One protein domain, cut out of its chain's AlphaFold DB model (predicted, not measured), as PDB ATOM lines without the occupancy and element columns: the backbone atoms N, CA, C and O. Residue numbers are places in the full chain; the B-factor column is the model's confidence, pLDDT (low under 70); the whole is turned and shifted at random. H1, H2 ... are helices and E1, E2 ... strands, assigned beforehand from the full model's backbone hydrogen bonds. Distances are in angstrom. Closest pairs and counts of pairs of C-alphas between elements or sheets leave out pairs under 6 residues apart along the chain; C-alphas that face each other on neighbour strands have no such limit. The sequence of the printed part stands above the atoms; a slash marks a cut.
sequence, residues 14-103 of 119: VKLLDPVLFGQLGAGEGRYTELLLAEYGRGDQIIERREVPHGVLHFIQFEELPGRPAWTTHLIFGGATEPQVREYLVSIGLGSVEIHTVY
ATOM      1  N   VAL A  14     -42.670  35.927 -22.121       95.19
ATOM      2  CA  VAL A  14     -42.780  37.313 -21.661       95.19
ATOM      3  C   VAL A  14     -43.327  38.185 -22.779       95.19
ATOM      4  O   VAL A  14     -42.788  38.217 -23.884       95.19
ATOM      5  N   LYS A  15     -44.397  38.914 -22.474       95.75
ATOM      6  CA  LYS A  15     -45.053  39.854 -23.375       95.75
ATOM      7  C   LYS A  15     -45.005  41.256 -22.785       95.75
ATOM      8  O   LYS A  15     -45.282  41.434 -21.601       95.75
ATOM      9  N   LEU A  16     -44.680  42.242 -23.610       95.31
ATOM     10  CA  LEU A  16     -44.729  43.658 -23.264       95.31
ATOM     11  C   LEU A  16     -45.794  44.339 -24.116       95.31
ATOM     12  O   LEU A  16     -45.677  44.374 -25.333       95.31
ATOM     13  N   LEU A  17     -46.831  44.873 -23.488       91.88
ATOM     14  CA  LEU A  17     -47.859  45.641 -24.175       91.88
ATOM     15  C   LEU A  17     -47.294  47.003 -24.562       91.88
ATOM     16  O   LEU A  17     -46.704  47.690 -23.723       91.88
ATOM     17  N   ASP A  18     -47.513  47.408 -25.807       90.00
ATOM     18  CA  ASP A  18     -47.188  48.764 -26.216       90.00
ATOM     19  C   ASP A  18     -48.036  49.795 -25.428       90.00
ATOM     20  O   ASP A  18     -49.123  49.468 -24.939       90.00
ATOM     21  N   PRO A  19     -47.566  51.045 -25.271       85.44
ATOM     22  CA  PRO A  19     -48.268  52.053 -24.477       85.44
ATOM     23  C   PRO A  19     -49.685  52.384 -24.963       85.44
ATOM     24  O   PRO A  19     -50.542  52.686 -24.132       85.44
ATOM     25  N   VAL A  20     -49.943  52.335 -26.276       82.81
ATOM     26  CA  VAL A  20     -51.266  52.606 -26.857       82.81
ATOM     27  C   VAL A  20     -52.217  51.484 -26.485       82.81
ATOM     28  O   VAL A  20     -53.270  51.760 -25.909       82.81
ATOM     29  N   LEU A  21     -51.818  50.230 -26.723       81.19
ATOM     30  CA  LEU A  21     -52.588  49.068 -26.299       81.19
ATOM     31  C   LEU A  21     -52.813  49.117 -24.788       81.19
ATOM     32  O   LEU A  21     -53.951  49.099 -24.343       81.19
ATOM     33  N   PHE A  22     -51.770  49.288 -23.976       83.56
ATOM     34  CA  PHE A  22     -51.925  49.385 -22.524       83.56
ATOM     35  C   PHE A  22     -52.911  50.486 -22.093       83.56
ATOM     36  O   PHE A  22     -53.742  50.249 -21.216       83.56
ATOM     37  N   GLY A  23     -52.862  51.664 -22.722       79.62
ATOM     38  CA  GLY A  23     -53.790  52.764 -22.459       79.62
ATOM     39  C   GLY A  23     -55.239  52.434 -22.825       79.62
ATOM     40  O   GLY A  23     -56.140  52.678 -22.023       79.62
ATOM     41  N   GLN A  24     -55.466  51.821 -23.991       74.81
ATOM     42  CA  GLN A  24     -56.791  51.338 -24.413       74.81
ATOM     43  C   GLN A  24     -57.362  50.326 -23.412       74.81
ATOM     44  O   GLN A  24     -58.552  50.335 -23.104       74.81
ATOM     45  N   LEU A  25     -56.497  49.475 -22.868       71.50
ATOM     46  CA  LEU A  25     -56.876  48.397 -21.965       71.50
ATOM     47  C   LEU A  25     -57.114  48.879 -20.530       71.50
ATOM     48  O   LEU A  25     -57.991  48.357 -19.846       71.50
ATOM     49  N   GLY A  26     -56.374  49.897 -20.082       66.50
ATOM     50  CA  GLY A  26     -56.554  50.526 -18.772       66.50
ATOM     51  C   GLY A  26     -57.867  51.303 -18.627       66.50
ATOM     52  O   GLY A  26     -58.320  51.520 -17.507       66.50
ATOM     53  N   ALA A  27     -58.498  51.690 -19.740       59.28
ATOM     54  CA  ALA A  27     -59.795  52.368 -19.755       59.28
ATOM     55  C   ALA A  27     -61.001  51.412 -19.601       59.28
ATOM     56  O   ALA A  27     -62.115  51.871 -19.357       59.28
ATOM     57  N   GLY A  28     -60.803  50.094 -19.742       52.78
ATOM     58  CA  GLY A  28     -61.865  49.089 -19.648       52.78
ATOM     59  C   GLY A  28     -62.012  48.512 -18.237       52.78
ATOM     60  O   GLY A  28     -61.078  47.922 -17.702       52.78
ATOM     61  N   GLU A  29     -63.202  48.629 -17.647       55.06
ATOM     62  CA  GLU A  29     -63.588  48.129 -16.314       55.06
ATOM     63  C   GLU A  29     -63.439  46.592 -16.153       55.06
ATOM     64  O   GLU A  29     -64.411  45.843 -16.194       55.06
ATOM     65  N   GLY A  30     -62.220  46.071 -15.987       57.41
ATOM     66  CA  GLY A  30     -61.962  44.680 -15.572       57.41
ATOM     67  C   GLY A  30     -62.127  43.590 -16.644       57.41
ATOM     68  O   GLY A  30     -61.526  42.527 -16.510       57.41
ATOM     69  N   ARG A  31     -62.819  43.860 -17.759       68.25
ATOM     70  CA  ARG A  31     -62.940  42.929 -18.908       68.25
ATOM     71  C   ARG A  31     -61.604  42.561 -19.555       68.25
ATOM     72  O   ARG A  31     -61.497  41.565 -20.260       68.25
ATOM     73  N   TYR A  32     -60.571  43.364 -19.333       74.81
ATOM     74  CA  TYR A  32     -59.276  43.159 -19.961       74.81
ATOM     75  C   TYR A  32     -58.524  41.925 -19.442       74.81
ATOM     76  O   TYR A  32     -57.913  41.198 -20.220       74.81
ATOM     77  N   THR A  33     -58.585  41.655 -18.139       79.88
ATOM     78  CA  THR A  33     -57.960  40.460 -17.559       79.88
ATOM     79  C   THR A  33     -58.570  39.186 -18.161       79.88
ATOM     80  O   THR A  33     -57.850  38.245 -18.484       79.88
ATOM     81  N   GLU A  34     -59.876  39.194 -18.432       82.44
ATOM     82  CA  GLU A  34     -60.564  38.108 -19.138       82.44
ATOM     83  C   GLU A  34     -60.122  37.999 -20.605       82.44
ATOM     84  O   GLU A  34     -59.885  36.892 -21.082       82.44
ATOM     85  N   LEU A  35     -59.941  39.124 -21.311       85.31
ATOM     86  CA  LEU A  35     -59.432  39.129 -22.691       85.31
ATOM     87  C   LEU A  35     -58.011  38.565 -22.788       85.31
ATOM     88  O   LEU A  35     -57.727  37.780 -23.688       85.31
ATOM     89  N   LEU A  36     -57.125  38.915 -21.852       88.06
ATOM     90  CA  LEU A  36     -55.782  38.337 -21.795       88.06
ATOM     91  C   LEU A  36     -55.811  36.825 -21.580       88.06
ATOM     92  O   LEU A  36     -55.034  36.104 -22.207       88.06
ATOM     93  N   LEU A  37     -56.692  36.348 -20.697       90.50
ATOM     94  CA  LEU A  37     -56.859  34.918 -20.462       90.50
ATOM     95  C   LEU A  37     -57.463  34.215 -21.684       90.50
ATOM     96  O   LEU A  37     -57.042  33.110 -22.001       90.50
ATOM     97  N   ALA A  38     -58.400  34.847 -22.390       88.44
ATOM     98  CA  ALA A  38     -58.989  34.296 -23.608       88.44
ATOM     99  C   ALA A  38     -57.980  34.208 -24.767       88.44
ATOM    100  O   ALA A  38     -57.999  33.236 -25.517       88.44
ATOM    101  N   GLU A  39     -57.100  35.204 -24.901       89.31
ATOM    102  CA  GLU A  39     -56.111  35.277 -25.981       89.31
ATOM    103  C   GLU A  39     -54.906  34.356 -25.738       89.31
ATOM    104  O   GLU A  39     -54.457  33.638 -26.632       89.31
ATOM    105  N   TYR A  40     -54.355  34.371 -24.520       90.81
ATOM    106  CA  TYR A  40     -53.087  33.698 -24.212       90.81
ATOM    107  C   TYR A  40     -53.238  32.475 -23.309       90.81
ATOM    108  O   TYR A  40     -52.347  31.623 -23.272       90.81
ATOM    109  N   GLY A  41     -54.342  32.386 -22.571       89.25
ATOM    110  CA  GLY A  41     -54.630  31.262 -21.695       89.25
ATOM    111  C   GLY A  41     -55.188  30.055 -22.440       89.25
ATOM    112  O   GLY A  41     -55.651  30.134 -23.578       89.25
ATOM    113  N   ARG A  42     -55.122  28.892 -21.792       87.44
ATOM    114  CA  ARG A  42     -55.652  27.617 -22.285       87.44
ATOM    115  C   ARG A  42     -56.129  26.751 -21.123       87.44
ATOM    116  O   ARG A  42     -55.454  26.659 -20.105       87.44
ATOM    117  N   GLY A  43     -57.231  26.028 -21.319       87.31
ATOM    118  CA  GLY A  43     -57.694  25.011 -20.368       87.31
ATOM    119  C   GLY A  43     -58.115  25.588 -19.013       87.31
ATOM    120  O   GLY A  43     -58.914  26.515 -18.965       87.31
ATOM    121  N   ASP A  44     -57.591  25.008 -17.932       88.06
ATOM    122  CA  ASP A  44     -57.846  25.336 -16.519       88.06
ATOM    123  C   ASP A  44     -56.949  26.464 -15.975       88.06
ATOM    124  O   ASP A  44     -56.765  26.586 -14.767       88.06
ATOM    125  N   GLN A  45     -56.353  27.275 -16.849       92.94
ATOM    126  CA  GLN A  45     -55.497  28.371 -16.413       92.94
ATOM    127  C   GLN A  45     -56.283  29.515 -15.785       92.94
ATOM    128  O   GLN A  45     -57.371  29.881 -16.230       92.94
ATOM    129  N   ILE A  46     -55.652  30.133 -14.795       92.06
ATOM    130  CA  ILE A  46     -56.108  31.363 -14.164       92.06
ATOM    131  C   ILE A  46     -55.180  32.513 -14.540       92.06
ATOM    132  O   ILE A  46     -54.037  32.309 -14.960       92.06
ATOM    133  N   ILE A  47     -55.670  33.732 -14.358       91.75
ATOM    134  CA  ILE A  47     -54.895  34.953 -14.537       91.75
ATOM    135  C   ILE A  47     -54.953  35.786 -13.261       91.75
ATOM    136  O   ILE A  47     -56.016  36.002 -12.683       91.75
ATOM    137  N   GLU A  48     -53.797  36.282 -12.840       89.44
ATOM    138  CA  GLU A  48     -53.679  37.178 -11.697       89.44
ATOM    139  C   GLU A  48     -53.020  38.487 -12.113       89.44
ATOM    140  O   GLU A  48     -52.127  38.514 -12.962       89.44
ATOM    141  N   ARG A  49     -53.455  39.580 -11.484       89.94
ATOM    142  CA  ARG A  49     -52.911  40.925 -11.678       89.94
ATOM    143  C   ARG A  49     -52.099  41.336 -10.454       89.94
ATOM    144  O   ARG A  49     -52.571  41.222  -9.325       89.94
ATOM    145  N   ARG A  50     -50.908  41.888 -10.678       88.38
ATOM    146  CA  ARG A  50     -50.022  42.420  -9.635       88.38
ATOM    147  C   ARG A  50     -49.405  43.744 -10.067       88.38
ATOM    148  O   ARG A  50     -48.996  43.904 -11.214       88.38
ATOM    149  N   GLU A  51     -49.299  44.683  -9.135       90.00
ATOM    150  CA  GLU A  51     -48.507  45.898  -9.336       90.00
ATOM    151  C   GLU A  51     -47.013  45.581  -9.206       90.00
ATOM    152  O   GLU A  51     -46.581  44.896  -8.275       90.00
ATOM    153  N   VAL A  52     -46.220  46.063 -10.160       87.81
ATOM    154  CA  VAL A  52     -44.758  45.935 -10.186       87.81
ATOM    155  C   VAL A  52     -44.136  47.334 -10.228       87.81
ATOM    156  O   VAL A  52     -44.825  48.281 -10.608       87.81
ATOM    157  N   PRO A  53     -42.848  47.513  -9.869       88.38
ATOM    158  CA  PRO A  53     -42.251  48.845  -9.707       88.38
ATOM    159  C   PRO A  53     -42.448  49.811 -10.885       88.38
ATOM    160  O   PRO A  53     -42.499  51.022 -10.683       88.38
ATOM    161  N   HIS A  54     -42.581  49.286 -12.105       88.31
ATOM    162  CA  HIS A  54     -42.726  50.073 -13.329       88.31
ATOM    163  C   HIS A  54     -44.014  49.781 -14.104       88.31
ATOM    164  O   HIS A  54     -44.038  49.973 -15.310       88.31
ATOM    165  N   GLY A  55     -45.080  49.313 -13.450       90.06
ATOM    166  CA  GLY A  55     -46.367  49.120 -14.116       90.06
ATOM    167  C   GLY A  55     -47.191  47.987 -13.526       90.06
ATOM    168  O   GLY A  55     -47.233  47.772 -12.316       90.06
ATOM    169  N   VAL A  56     -47.868  47.252 -14.400       91.50
ATOM    170  CA  VAL A  56     -48.727  46.129 -14.024       91.50
ATOM    171  C   VAL A  56     -48.227  44.866 -14.705       91.50
ATOM    172  O   VAL A  56     -47.927  44.864 -15.898       91.50
ATOM    173  N   LEU A  57     -48.181  43.782 -13.941       91.62
ATOM    174  CA  LEU A  57     -47.930  42.437 -14.426       91.62
ATOM    175  C   LEU A  57     -49.223  41.627 -14.338       91.62
ATOM    176  O   LEU A  57     -49.835  41.542 -13.272       91.62
ATOM    177  N   HIS A  58     -49.595  40.991 -15.442       92.12
ATOM    178  CA  HIS A  58     -50.529  39.877 -15.436       92.12
ATOM    179  C   HIS A  58     -49.759  38.586 -15.652       92.12
ATOM    180  O   HIS A  58     -48.930  38.511 -16.558       92.12
ATOM    181  N   PHE A  59     -50.022  37.566 -14.847       91.25
ATOM    182  CA  PHE A  59     -49.426  36.254 -15.056       91.25
ATOM    183  C   PHE A  59     -50.511  35.199 -15.190       91.25
ATOM    184  O   PHE A  59     -51.459  35.163 -14.407       91.25
ATOM    185  N   ILE A  60     -50.369  34.374 -16.226       93.25
ATOM    186  CA  ILE A  60     -51.286  33.279 -16.534       93.25
ATOM    187  C   ILE A  60     -50.623  31.988 -16.091       93.25
ATOM    188  O   ILE A  60     -49.505  31.678 -16.522       93.25
ATOM    189  N   GLN A  61     -51.308  31.235 -15.243       92.94
ATOM    190  CA  GLN A  61     -50.750  30.043 -14.631       92.94
ATOM    191  C   GLN A  61     -51.766  28.919 -14.507       92.94
ATOM    192  O   GLN A  61     -52.966  29.152 -14.385       92.94
ATOM    193  N   PHE A  62     -51.262  27.690 -14.509       90.94
ATOM    194  CA  PHE A  62     -51.997  26.577 -13.925       90.94
ATOM    195  C   PHE A  62     -51.886  26.672 -12.409       90.94
ATOM    196  O   PHE A  62     -50.787  26.878 -11.885       90.94
ATOM    197  N   GLU A  63     -53.006  26.499 -11.714       89.25
ATOM    198  CA  GLU A  63     -52.996  26.378 -10.260       89.25
ATOM    199  C   GLU A  63     -52.279  25.098  -9.815       89.25
ATOM    200  O   GLU A  63     -52.179  24.103 -10.552       89.25
ATOM    201  N   GLU A  64     -51.784  25.141  -8.580       87.44
ATOM    202  CA  GLU A  64     -51.238  23.976  -7.900       87.44
ATOM    203  C   GLU A  64     -52.325  22.906  -7.727       87.44
ATOM    204  O   GLU A  64     -53.421  23.174  -7.236       87.44
ATOM    205  N   LEU A  65     -52.005  21.672  -8.114       85.81
ATOM    206  CA  LEU A  65     -52.834  20.487  -7.906       85.81
ATOM    207  C   LEU A  65     -52.026  19.408  -7.167       85.81
ATOM    208  O   LEU A  65     -50.793  19.420  -7.206       85.81
ATOM    209  N   PRO A  66     -52.674  18.409  -6.539       87.88
ATOM    210  CA  PRO A  66     -51.961  17.274  -5.958       87.88
ATOM    211  C   PRO A  66     -51.048  16.589  -6.992       87.88
ATOM    212  O   PRO A  66     -51.521  15.969  -7.941       87.88
ATOM    213  N   GLY A  67     -49.729  16.711  -6.808       81.81
ATOM    214  CA  GLY A  67     -48.721  16.147  -7.717       81.81
ATOM    215  C   GLY A  67     -48.326  17.033  -8.909       81.81
ATOM    216  O   GLY A  67     -47.523  16.590  -9.730       81.81
ATOM    217  N   ARG A  68     -48.836  18.269  -9.001       80.50
ATOM    218  CA  ARG A  68     -48.450  19.270 -10.008       80.50
ATOM    219  C   ARG A  68     -48.286  20.640  -9.328       80.50
ATOM    220  O   ARG A  68     -49.293  21.200  -8.899       80.50
ATOM    221  N   PRO A  69     -47.069  21.200  -9.226       83.00
ATOM    222  CA  PRO A  69     -46.891  22.554  -8.716       83.00
ATOM    223  C   PRO A  69     -47.616  23.553  -9.624       83.00
ATOM    224  O   PRO A  69     -47.893  23.255 -10.791       83.00
ATOM    225  N   ALA A  70     -47.889  24.749  -9.101       85.25
ATOM    226  CA  ALA A  70     -48.314  25.857  -9.948       85.25
ATOM    227  C   ALA A  70     -47.308  26.045 -11.096       85.25
ATOM    228  O   ALA A  70     -46.127  25.741 -10.945       85.25
ATOM    229  N   TRP A  71     -47.759  26.521 -12.250       87.31
ATOM    230  CA  TRP A  71     -46.869  26.734 -13.392       87.31
ATOM    231  C   TRP A  71     -47.285  27.966 -14.173       87.31
ATOM    232  O   TRP A  71     -48.376  28.014 -14.742       87.31
ATOM    233  N   THR A  72     -46.398  28.959 -14.214       91.19
ATOM    234  CA  THR A  72     -46.622  30.186 -14.975       91.19
ATOM    235  C   THR A  72     -46.240  29.985 -16.434       91.19
ATOM    236  O   THR A  72     -45.105  29.641 -16.752       91.19
ATOM    237  N   THR A  73     -47.181  30.264 -17.332       92.31
ATOM    238  CA  THR A  73     -46.985  30.132 -18.784       92.31
ATOM    239  C   THR A  73     -46.742  31.461 -19.476       92.31
ATOM    240  O   THR A  73     -46.035  31.506 -20.479       92.31
ATOM    241  N   HIS A  74     -47.294  32.549 -18.935       94.25
ATOM    242  CA  HIS A  74     -47.154  33.883 -19.506       94.25
ATOM    243  C   HIS A  74     -46.928  34.925 -18.417       94.25
ATOM    244  O   HIS A  74     -47.580  34.890 -17.374       94.25
ATOM    245  N   LEU A  75     -46.045  35.879 -18.707       94.19
ATOM    246  CA  LEU A  75     -45.854  37.125 -17.973       94.19
ATOM    247  C   LEU A  75     -46.152  38.280 -18.931       94.19
ATOM    248  O   LEU A  75     -45.458  38.443 -19.931       94.19
ATOM    249  N   ILE A  76     -47.185  39.065 -18.654       94.25
ATOM    250  CA  ILE A  76     -47.680  40.122 -19.539       94.25
ATOM    251  C   ILE A  76     -47.549  41.462 -18.817       94.25
ATOM    252  O   ILE A  76     -48.268  41.734 -17.854       94.25
ATOM    253  N   PHE A  77     -46.620  42.292 -19.279       93.94
ATOM    254  CA  PHE A  77     -46.301  43.594 -18.702       93.94
ATOM    255  C   PHE A  77     -47.022  44.715 -19.437       93.94
ATOM    256  O   PHE A  77     -47.016  44.765 -20.664       93.94
ATOM    257  N   GLY A  78     -47.591  45.648 -18.681       92.12
ATOM    258  CA  GLY A  78     -48.177  46.880 -19.195       92.12
ATOM    259  C   GLY A  78     -47.711  48.096 -18.400       92.12
ATOM    260  O   GLY A  78     -47.464  47.998 -17.197       92.12
ATOM    261  N   GLY A  79     -47.577  49.237 -19.076       91.12
ATOM    262  CA  GLY A  79     -47.142  50.496 -18.459       91.12
ATOM    263  C   GLY A  79     -45.644  50.578 -18.152       91.12
ATOM    264  O   GLY A  79     -45.218  51.549 -17.534       91.12
ATOM    265  N   ALA A  80     -44.861  49.593 -18.602       92.19
ATOM    266  CA  ALA A  80     -43.414  49.523 -18.438       92.19
ATOM    267  C   ALA A  80     -42.691  49.688 -19.781       92.19
ATOM    268  O   ALA A  80     -43.259  49.466 -20.847       92.19
ATOM    269  N   THR A  81     -41.407  50.026 -19.729       94.62
ATOM    270  CA  THR A  81     -40.490  49.942 -20.875       94.62
ATOM    271  C   THR A  81     -39.754  48.603 -20.887       94.62
ATOM    272  O   THR A  81     -39.604  47.960 -19.847       94.62
ATOM    273  N   GLU A  82     -39.229  48.189 -22.041       95.62
ATOM    274  CA  GLU A  82     -38.457  46.943 -22.143       95.62
ATOM    275  C   GLU A  82     -37.258  46.882 -21.170       95.62
ATOM    276  O   GLU A  82     -37.123  45.859 -20.496       95.62
ATOM    277  N   PRO A  83     -36.437  47.942 -20.976       96.75
ATOM    278  CA  PRO A  83     -35.372  47.923 -19.969       96.75
ATOM    279  C   PRO A  83     -35.872  47.683 -18.537       96.75
ATOM    280  O   PRO A  83     -35.241  46.944 -17.784       96.75
ATOM    281  N   GLN A  84     -37.020  48.257 -18.165       95.88
ATOM    282  CA  GLN A  84     -37.624  48.068 -16.839       95.88
ATOM    283  C   GLN A  84     -38.172  46.649 -16.660       95.88
ATOM    284  O   GLN A  84     -38.026  46.049 -15.594       95.88
ATOM    285  N   VAL A  85     -38.772  46.080 -17.712       94.75
ATOM    286  CA  VAL A  85     -39.170  44.665 -17.720       94.75
ATOM    287  C   VAL A  85     -37.937  43.776 -17.590       94.75
ATOM    288  O   VAL A  85     -37.933  42.858 -16.776       94.75
ATOM    289  N   ARG A  86     -36.860  44.064 -18.333       95.81
ATOM    290  CA  ARG A  86     -35.598  43.318 -18.258       95.81
ATOM    291  C   ARG A  86     -35.018  43.322 -16.845       95.81
ATOM    292  O   ARG A  86     -34.630  42.263 -16.360       95.81
ATOM    293  N   GLU A  87     -34.984  44.475 -16.182       95.12
ATOM    294  CA  GLU A  87     -34.533  44.598 -14.791       95.12
ATOM    295  C   GLU A  87     -35.373  43.725 -13.846       95.12
ATOM    296  O   GLU A  87     -34.827  42.951 -13.055       95.12
ATOM    297  N   TYR A  88     -36.700  43.771 -13.986       92.44
ATOM    298  CA  TYR A  88     -37.602  42.937 -13.196       92.44
ATOM    299  C   TYR A  88     -37.364  41.440 -13.442       92.44
ATOM    300  O   TYR A  88     -37.226  40.674 -12.487       92.44
ATOM    301  N   LEU A  89     -37.243  41.017 -14.704       92.38
ATOM    302  CA  LEU A  89     -36.954  39.627 -15.062       92.38
ATOM    303  C   LEU A  89     -35.614  39.150 -14.485       92.38
ATOM    304  O   LEU A  89     -35.530  38.032 -13.984       92.38
ATOM    305  N   VAL A  90     -34.569  39.982 -14.506       92.94
ATOM    306  CA  VAL A  90     -33.284  39.656 -13.864       92.94
ATOM    307  C   VAL A  90     -33.476  39.424 -12.364       92.94
ATOM    308  O   VAL A  90     -32.963  38.437 -11.836       92.94
ATOM    309  N   SER A  91     -34.263  40.270 -11.691       91.00
ATOM    310  CA  SER A  91     -34.495  40.175 -10.242       91.00
ATOM    311  C   SER A  91     -35.189  38.876  -9.800       91.00
ATOM    312  O   SER A  91     -35.015  38.441  -8.662       91.00
ATOM    313  N   ILE A  92     -35.935  38.234 -10.705       87.56
ATOM    314  CA  ILE A  92     -36.682  36.990 -10.457       87.56
ATOM    315  C   ILE A  92     -36.055  35.766 -11.148       87.56
ATOM    316  O   ILE A  92     -36.674  34.707 -11.206       87.56
ATOM    317  N   GLY A  93     -34.832  35.894 -11.677       88.94
ATOM    318  CA  GLY A  93     -34.092  34.785 -12.292       88.94
ATOM    319  C   GLY A  93     -34.489  34.445 -13.734       88.94
ATOM    320  O   GLY A  93     -34.059  33.424 -14.260       88.94
ATOM    321  N   LEU A  94     -35.261  35.306 -14.400       89.88
ATOM    322  CA  LEU A  94     -35.709  35.174 -15.794       89.88
ATOM    323  C   LEU A  94     -34.990  36.143 -16.746       89.88
ATOM    324  O   LEU A  94     -35.466  36.437 -17.841       89.88
ATOM    325  N   GLY A  95     -33.826  36.656 -16.344       90.00
ATOM    326  CA  GLY A  95     -33.099  37.696 -17.076       90.00
ATOM    327  C   GLY A  95     -32.709  37.339 -18.513       90.00
ATOM    328  O   GLY A  95     -32.484  38.250 -19.305       90.00
ATOM    329  N   SER A  96     -32.668  36.052 -18.870       90.00
ATOM    330  CA  SER A  96     -32.368  35.567 -20.224       90.00
ATOM    331  C   SER A  96     -33.602  35.314 -21.096       90.00
ATOM    332  O   SER A  96     -33.437  34.973 -22.263       90.00
ATOM    333  N   VAL A  97     -34.820  35.433 -20.556       92.00
ATOM    334  CA  VAL A  97     -36.055  35.169 -21.309       92.00
ATOM    335  C   VAL A  97     -36.292  36.285 -22.329       92.00
ATOM    336  O   VAL A  97     -36.115  37.468 -22.024       92.00
ATOM    337  N   GLU A  98     -36.672  35.927 -23.551       94.75
ATOM    338  CA  GLU A  98     -37.001  36.895 -24.598       94.75
ATOM    339  C   GLU A  98     -38.267  37.688 -24.236       94.75
ATOM    340  O   GLU A  98     -39.222  37.133 -23.694       94.75
ATOM    341  N   ILE A  99     -38.261  38.998 -24.507       96.06
ATOM    342  CA  ILE A  99     -39.428  39.870 -24.324       96.06
ATOM    343  C   ILE A  99     -40.049  40.093 -25.702       96.06
ATOM    344  O   ILE A  99     -39.395  40.632 -26.589       96.06
ATOM    345  N   HIS A 100     -41.313  39.715 -25.870       95.44
ATOM    346  CA  HIS A 100     -42.057  39.954 -27.103       95.44
ATOM    347  C   HIS A 100     -42.993  41.153 -26.946       95.44
ATOM    348  O   HIS A 100     -43.934  41.114 -26.151       95.44
ATOM    349  N   THR A 101     -42.771  42.211 -27.722       92.81
ATOM    350  CA  THR A 101     -43.675  43.367 -27.733       92.81
ATOM    351  C   THR A 101     -44.961  43.038 -28.487       92.81
ATOM    352  O   THR A 101     -44.926  42.538 -29.610       92.81
ATOM    353  N   VAL A 102     -46.097  43.321 -27.857       89.31
ATOM    354  CA  VAL A 102     -47.443  43.147 -28.399       89.31
ATOM    355  C   VAL A 102     -48.003  44.525 -28.707       89.31
ATOM    356  O   VAL A 102     -48.132  45.359 -27.811       89.31
ATOM    357  N   TYR A 103     -48.342  44.732 -29.972       82.00
ATOM    358  CA  TYR A 103     -48.906  45.978 -30.465       82.00
ATOM    359  C   TYR A 103     -50.426  45.875 -30.541       82.00
ATOM    360  O   TYR A 103     -50.965  44.836 -30.932       82.00
TER     361      TYR A 103
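Overview. This is residues 14 to 103 of the 119 residues of an uncharacterized protein of Kutzneria buriramensis (UniProt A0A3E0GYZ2). What does the model look like? A strongly twisted sheet of five strands is the middle layer, with H2 over one face and H3 over the other; H1 sits beside the strands near one end, and residues 64 to 69 of the E3 to E4 loop stick out at the other. What is it made of? The printed part has 90 residues with five named strands and three named helices, in the order E1, H1, H2, E2, E3, E4, H3, E5, class mixed; the mixed sheet runs E2, E3, E4, E1, E5. How large is it? It is compact, with a radius of gyration of the C-alphas of 13.2 A and spans of 40 by 31 by 19 A.

Arrangement. How do the strands pair? E1, residues 14 to 17, is parallel to E4, residues 71 to 78, with N 15 and O 75 2.8 A apart, and to the edge strand E5, residues 99 to 102, with N 16 and O 100 2.9 A apart. E2, residues 45 to 52, E3, residues 55 to 62, and E4 form a meander of two hairpins, each strand the antiparallel neighbour of the one before; N 48 and O 59 are 3.0 A apart, N 58 and O 76 2.9 A. Where are the helices? H1, residues 19 to 26, stands at the sheet's level, and its closest C-alphas to E4 are those of Phe 22 and Gly 78, 5.6 A. H2, residues 31 to 40, is over E2 and E3 at a height of 9.2 A, its closest C-alphas to E2 being those of Leu 37 and Ile 47, 6.2 A. H3, residues 82 to 91, is on the opposite face, over E4 at a height of 9.4 A, its closest C-alphas to E4 being those of Phe 77 and Val 85, 7.3 A. What joins them? E1, H1, H2, E2 and E4, H3, E5 are split strand-helix-strand units, their two parallel strands not neighbours, with right-handed crossovers. In H1, H2 and H3 every O i to N i+4 pair is within hydrogen-bond range.

Along the chain. Where does E1 begin? C-alpha 14 is at (-42.780, 37.313, -21.661). Which elements are longest? E3 measures 23.2 A, E2 21.5 A, E4 21.0 A, H2 14.5 A and H3 14.3 A. Where does E5 end? C-alpha 102 is at (-47.443, 43.147, -28.399).

Size, cuts and confidence. How far does it reach? The two C-alphas farthest apart, Val 20 and Gly 67, are 41.3 A apart. Is it continuous and confident? The printed part has no cut and no long link; residues 26 to 31 are under 70 in pLDDT.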